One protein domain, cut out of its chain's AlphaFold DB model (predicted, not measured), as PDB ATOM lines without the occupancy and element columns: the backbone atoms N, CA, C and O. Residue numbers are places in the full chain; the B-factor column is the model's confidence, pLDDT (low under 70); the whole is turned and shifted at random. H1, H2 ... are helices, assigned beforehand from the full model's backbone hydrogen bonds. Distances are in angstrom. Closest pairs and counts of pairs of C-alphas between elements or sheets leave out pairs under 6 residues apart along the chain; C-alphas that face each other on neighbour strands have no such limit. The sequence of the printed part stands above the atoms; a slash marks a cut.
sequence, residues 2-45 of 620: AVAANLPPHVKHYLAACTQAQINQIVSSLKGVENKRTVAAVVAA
ATOM      1  N   ALA A   2     276.747 354.592 136.349       38.78
ATOM      2  CA  ALA A   2     276.377 355.901 135.759       38.78
ATOM      3  C   ALA A   2     276.555 356.003 134.223       38.78
ATOM      4  O   ALA A   2     275.643 356.431 133.525       38.78
ATOM      5  N   VAL A   3     277.673 355.510 133.675       55.94
ATOM      6  CA  VAL A   3     277.928 355.512 132.218       55.94
ATOM      7  C   VAL A   3     276.938 354.627 131.433       55.94
ATOM      8  O   VAL A   3     276.591 354.944 130.302       55.94
ATOM      9  N   ALA A   4     276.408 353.559 132.043       58.38
ATOM     10  CA  ALA A   4     275.411 352.681 131.421       58.38
ATOM     11  C   ALA A   4     274.051 353.377 131.225       58.38
ATOM     12  O   ALA A   4     273.331 353.073 130.272       58.38
ATOM     13  N   ALA A   5     273.707 354.335 132.094       65.12
ATOM     14  CA  ALA A   5     272.473 355.108 131.972       65.12
ATOM     15  C   ALA A   5     272.465 355.965 130.693       65.12
ATOM     16  O   ALA A   5     271.436 356.043 130.025       65.12
ATOM     17  N   ASN A   6     273.621 356.510 130.301       75.62
ATOM     18  CA  ASN A   6     273.750 357.460 129.191       75.62
ATOM     19  C   ASN A   6     273.955 356.811 127.806       75.62
ATOM     20  O   ASN A   6     274.037 357.530 126.814       75.62
ATOM     21  N   LEU A   7     274.016 355.477 127.696       80.88
ATOM     22  CA  LEU A   7     274.097 354.815 126.387       80.88
ATOM     23  C   LEU A   7     272.806 355.033 125.563       80.88
ATOM     24  O   LEU A   7     271.711 354.903 126.127       80.88
ATOM     25  N   PRO A   8     272.892 355.306 124.243       77.62
ATOM     26  CA  PRO A   8     271.716 355.434 123.382       77.62
ATOM     27  C   PRO A   8     270.835 354.169 123.380       77.62
ATOM     28  O   PRO A   8     271.361 353.063 123.546       77.62
ATOM     29  N   PRO A   9     269.508 354.284 123.155       75.06
ATOM     30  CA  PRO A   9     268.592 353.140 123.223       75.06
ATOM     31  C   PRO A   9     268.986 351.977 122.304       75.06
ATOM     32  O   PRO A   9     269.003 350.831 122.746       75.06
ATOM     33  N   HIS A  10     269.389 352.259 121.061       70.69
ATOM     34  CA  HIS A  10     269.809 351.229 120.107       70.69
ATOM     35  C   HIS A  10     271.051 350.450 120.584       70.69
ATOM     36  O   HIS A  10     271.097 349.234 120.424       70.69
ATOM     37  N   VAL A  11     272.012 351.103 121.257       80.38
ATOM     38  CA  VAL A  11     273.194 350.426 121.827       80.38
ATOM     39  C   VAL A  11     272.793 349.507 122.984       80.38
ATOM     40  O   VAL A  11     273.314 348.401 123.098       80.38
ATOM     41  N   LYS A  12     271.835 349.930 123.821       85.25
ATOM     42  CA  LYS A  12     271.295 349.094 124.909       85.25
ATOM     43  C   LYS A  12     270.582 347.853 124.366       85.25
ATOM     44  O   LYS A  12     270.845 346.760 124.858       85.25
ATOM     45  N   HIS A  13     269.747 347.996 123.334       78.00
ATOM     46  CA  HIS A  13     269.092 346.855 122.682       78.00
ATOM     47  C   HIS A  13     270.095 345.918 121.994       78.00
ATOM     48  O   HIS A  13     270.000 344.706 122.168       78.00
ATOM     49  N   TYR A  14     271.095 346.458 121.289       83.12
ATOM     50  CA  TYR A  14     272.147 345.656 120.657       83.12
ATOM     51  C   TYR A  14     272.954 344.846 121.685       83.12
ATOM     52  O   TYR A  14     273.133 343.641 121.520       83.12
ATOM     53  N   LEU A  15     273.384 345.473 122.788       86.12
ATOM     54  CA  LEU A  15     274.107 344.778 123.859       86.12
ATOM     55  C   LEU A  15     273.240 343.740 124.587       86.12
ATOM     56  O   LEU A  15     273.765 342.699 124.967       86.12
ATOM     57  N   ALA A  16     271.934 343.980 124.743       82.38
ATOM     58  CA  ALA A  16     271.002 343.012 125.331       82.38
ATOM     59  C   ALA A  16     270.726 341.794 124.423       82.38
ATOM     60  O   ALA A  16     270.360 340.735 124.926       82.38
ATOM     61  N   ALA A  17     270.913 341.930 123.105       82.50
ATOM     62  CA  ALA A  17     270.811 340.832 122.141       82.50
ATOM     63  C   ALA A  17     272.130 340.048 121.955       82.50
ATOM     64  O   ALA A  17     272.125 338.962 121.376       82.50
ATOM     65  N   CYS A  18     273.264 340.576 122.428       86.06
ATOM     66  CA  CYS A  18     274.566 339.921 122.310       86.06
ATOM     67  C   CYS A  18     274.778 338.855 123.395       86.06
ATOM     68  O   CYS A  18     274.568 339.097 124.583       86.06
ATOM     69  N   THR A  19     275.314 337.696 123.014       91.81
ATOM     70  CA  THR A  19     275.803 336.705 123.986       91.81
ATOM     71  C   THR A  19     277.030 337.228 124.742       91.81
ATOM     72  O   THR A  19     277.823 338.010 124.212       91.81
ATOM     73  N   GLN A  20     277.268 336.726 125.959       84.69
ATOM     74  CA  GLN A  20     278.443 337.111 126.755       84.69
ATOM     75  C   GLN A  20     279.776 336.858 126.022       84.69
ATOM     76  O   GLN A  20     280.736 337.599 126.225       84.69
ATOM     77  N   ALA A  21     279.840 335.859 125.133       83.06
ATOM     78  CA  ALA A  21     281.008 335.609 124.288       83.06
ATOM     79  C   ALA A  21     281.250 336.749 123.280       83.06
ATOM     80  O   ALA A  21     282.367 337.261 123.197       83.06
ATOM     81  N   GLN A  22     280.202 337.206 122.583       83.62
ATOM     82  CA  GLN A  22     280.279 338.353 121.667       83.62
ATOM     83  C   GLN A  22     280.632 339.644 122.422       83.62
ATOM     84  O   GLN A  22     281.498 340.397 121.980       83.62
ATOM     85  N   ILE A  23     280.049 339.866 123.605       84.81
ATOM     86  CA  ILE A  23     280.390 341.021 124.454       84.81
ATOM     87  C   ILE A  23     281.872 340.970 124.867       84.81
ATOM     88  O   ILE A  23     282.578 341.972 124.748       84.81
ATOM     89  N   ASN A  24     282.385 339.806 125.276       80.56
ATOM     90  CA  ASN A  24     283.803 339.632 125.613       80.56
ATOM     91  C   ASN A  24     284.726 339.861 124.400       80.56
ATOM     92  O   ASN A  24     285.825 340.401 124.557       80.56
ATOM     93  N   GLN A  25     284.288 339.503 123.190       80.94
ATOM     94  CA  GLN A  25     285.017 339.760 121.943       80.94
ATOM     95  C   GLN A  25     285.072 341.266 121.625       80.94
ATOM     96  O   GLN A  25     286.149 341.783 121.324       80.94
ATOM     97  N   ILE A  26     283.961 341.991 121.801       81.31
ATOM     98  CA  ILE A  26     283.883 343.457 121.657       81.31
ATOM     99  C   ILE A  26     284.772 344.165 122.701       81.31
ATOM    100  O   ILE A  26     285.545 345.061 122.365       81.31
ATOM    101  N   VAL A  27     284.747 343.725 123.965       84.19
ATOM    102  CA  VAL A  27     285.659 344.229 125.017       84.19
ATOM    103  C   VAL A  27     287.129 343.947 124.680       84.19
ATOM    104  O   VAL A  27     288.024 344.711 125.052       84.19
ATOM    105  N   SER A  28     287.407 342.857 123.966       78.50
ATOM    106  CA  SER A  28     288.765 342.486 123.569       78.50
ATOM    107  C   SER A  28     289.302 343.372 122.440       78.50
ATOM    108  O   SER A  28     290.447 343.822 122.547       78.50
ATOM    109  N   SER A  29     288.487 343.685 121.425       74.50
ATOM    110  CA  SER A  29     288.886 344.479 120.249       74.50
ATOM    111  C   SER A  29     289.001 345.988 120.505       74.50
ATOM    112  O   SER A  29     289.794 346.657 119.838       74.50
ATOM    113  N   LEU A  30     288.279 346.536 121.490       85.44
ATOM    114  CA  LEU A  30     288.375 347.952 121.865       85.44
ATOM    115  C   LEU A  30     289.800 348.338 122.308       85.44
ATOM    116  O   LEU A  30     290.342 347.784 123.265       85.44
ATOM    117  N   LYS A  31     290.406 349.339 121.662       64.19
ATOM    118  CA  LYS A  31     291.652 349.968 122.143       64.19
ATOM    119  C   LYS A  31     291.338 350.986 123.256       64.19
ATOM    120  O   LYS A  31     290.282 351.617 123.253       64.19
ATOM    121  N   GLY A  32     292.267 351.145 124.203       71.31
ATOM    122  CA  GLY A  32     292.133 352.036 125.367       71.31
ATOM    123  C   GLY A  32     291.500 351.372 126.602       71.31
ATOM    124  O   GLY A  32     290.533 350.619 126.506       71.31
ATOM    125  N   VAL A  33     292.053 351.652 127.788       54.72
ATOM    126  CA  VAL A  33     291.650 351.011 129.062       54.72
ATOM    127  C   VAL A  33     290.251 351.448 129.517       54.72
ATOM    128  O   VAL A  33     289.500 350.657 130.088       54.72
ATOM    129  N   GLU A  34     289.878 352.697 129.242       68.69
ATOM    130  CA  GLU A  34     288.619 353.306 129.688       68.69
ATOM    131  C   GLU A  34     287.403 352.743 128.943       68.69
ATOM    132  O   GLU A  34     286.376 352.456 129.560       68.69
ATOM    133  N   ASN A  35     287.558 352.453 127.647       68.69
ATOM    134  CA  ASN A  35     286.553 351.768 126.832       68.69
ATOM    135  C   ASN A  35     286.262 350.359 127.378       68.69
ATOM    136  O   ASN A  35     285.102 349.992 127.584       68.69
ATOM    137  N   LYS A  36     287.313 349.594 127.717       77.50
ATOM    138  CA  LYS A  36     287.173 348.254 128.318       77.50
ATOM    139  C   LYS A  36     286.499 348.303 129.690       77.50
ATOM    140  O   LYS A  36     285.586 347.520 129.950       77.50
ATOM    141  N   ARG A  37     286.898 349.250 130.551       73.25
ATOM    142  CA  ARG A  37     286.261 349.482 131.863       73.25
ATOM    143  C   ARG A  37     284.789 349.871 131.729       73.25
ATOM    144  O   ARG A  37     283.973 349.385 132.506       73.25
ATOM    145  N   THR A  38     284.448 350.701 130.745       73.75
ATOM    146  CA  THR A  38     283.075 351.163 130.507       73.75
ATOM    147  C   THR A  38     282.145 350.000 130.184       73.75
ATOM    148  O   THR A  38     281.154 349.817 130.887       73.75
ATOM    149  N   VAL A  39     282.482 349.167 129.193       72.69
ATOM    150  CA  VAL A  39     281.631 348.027 128.805       72.69
ATOM    151  C   VAL A  39     281.563 346.975 129.922       72.69
ATOM    152  O   VAL A  39     280.474 346.501 130.248       72.69
ATOM    153  N   ALA A  40     282.673 346.682 130.610       71.50
ATOM    154  CA  ALA A  40     282.660 345.785 131.772       71.50
ATOM    155  C   ALA A  40     281.742 346.292 132.911       71.50
ATOM    156  O   ALA A  40     281.029 345.505 133.532       71.50
ATOM    157  N   ALA A  41     281.695 347.609 133.146       68.00
ATOM    158  CA  ALA A  41     280.829 348.248 134.145       68.00
ATOM    159  C   ALA A  41     279.361 348.456 133.694       68.00
ATOM    160  O   ALA A  41     278.556 348.989 134.475       68.00
ATOM    161  N   VAL A  42     279.027 348.064 132.457       67.75
ATOM    162  CA  VAL A  42     277.655 347.857 131.958       67.75
ATOM    163  C   VAL A  42     277.240 346.407 132.216       67.75
ATOM    164  O   VAL A  42     276.211 346.186 132.846       67.75
ATOM    165  N   VAL A  43     278.073 345.431 131.822       71.50
ATOM    166  CA  VAL A  43     277.825 343.989 132.044       71.50
ATOM    167  C   VAL A  43     277.612 343.680 133.528       71.50
ATOM    168  O   VAL A  43     276.611 343.075 133.895       71.50
ATOM    169  N   ALA A  44     278.490 344.178 134.403       65.94
ATOM    170  CA  ALA A  44     278.392 343.984 135.853       65.94
ATOM    171  C   ALA A  44     277.221 344.737 136.533       65.94
ATOM    172  O   ALA A  44     277.134 344.750 137.759       65.94
ATOM    173  N   ALA A  45     276.349 345.401 135.765       65.94
ATOM    174  CA  ALA A  45     275.131 346.052 136.251       65.94
ATOM    175  C   ALA A  45     273.837 345.384 135.734       65.94
ATOM    176  O   ALA A  45     272.750 345.894 136.006       65.94
TER     177      ALA A  45
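AT A GLANCE: This is residues 2 to 45 of the 620 residues of the protein "Mating-type protein MAT-1" of Phyllosticta capitalensis (UniProt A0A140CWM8). The chain goes round a small ring of four helices: H1, H2 and H3 follow one another round it, and H4 folds back beside H3 as a helical hairpin, bringing Val 42 to H1. H2 makes the side of the ring across from the link between H3 and H4. The printed part has 44 residues with four named helices, in the order H1, H2, H3, H4, and no named strand; its class is all helix. It is compact, with a radius of gyration of the C-alphas of 10.0 A and spans of 23 by 22 by 16 A.

IN THESE COORDINATES: H1, residues 2 to 5, begins at C-alpha 2 at (276.377, 355.901, 135.759) and is 5.5 A long from first to last C-alpha. H2, residues 9 to 17, is 12.6 A long. H3, residues 20 to 29, is 14.3 A long and begins at C-alpha 20 at (278.443, 337.111, 126.755). H4, residues 33 to 43, is 15.8 A long and ends at C-alpha 43 at (277.825, 343.989, 132.044).

HOW THE PARTS SIT: H1 touches H4, the closest C-alphas being those of Ala 4 and Val 42, 5.3 A apart. H1 and H2 are only just apart, with a closest C-alpha distance of 8.5 A. H1 and H3 are apart. H2 and H3 are close but not clearly touching: their closest C-alphas, those of Leu 15 and Ile 23, are 7.3 A apart, and they run opposite ways at a steep tilt of 60 degrees. H2 and H4 are near each other, with 5 pairs of C-alphas within 10 A. H3 and H4 form a hairpin; they touch, with the closest C-alphas, those of Val 27 and Lys 36, 5.4 A apart, and run opposite ways at a shallow tilt of 11 degrees. In H2, H3 and H4 every O i to N i+4 pair is within hydrogen-bond range, while H1 is too short for such a pair.

THE WHOLE: The two C-alphas farthest apart are those of Ala 17 and Gly 32, at 24.3 A, and the first and last printed C-alphas are 9.9 A apart. The printed part has no cut, and the three links between the helices are tight. The mean pLDDT of the printed part is 74.8; residues 2 to 5, 31, 33 to 35, 41 to 42 and 44 to 45 are under 70.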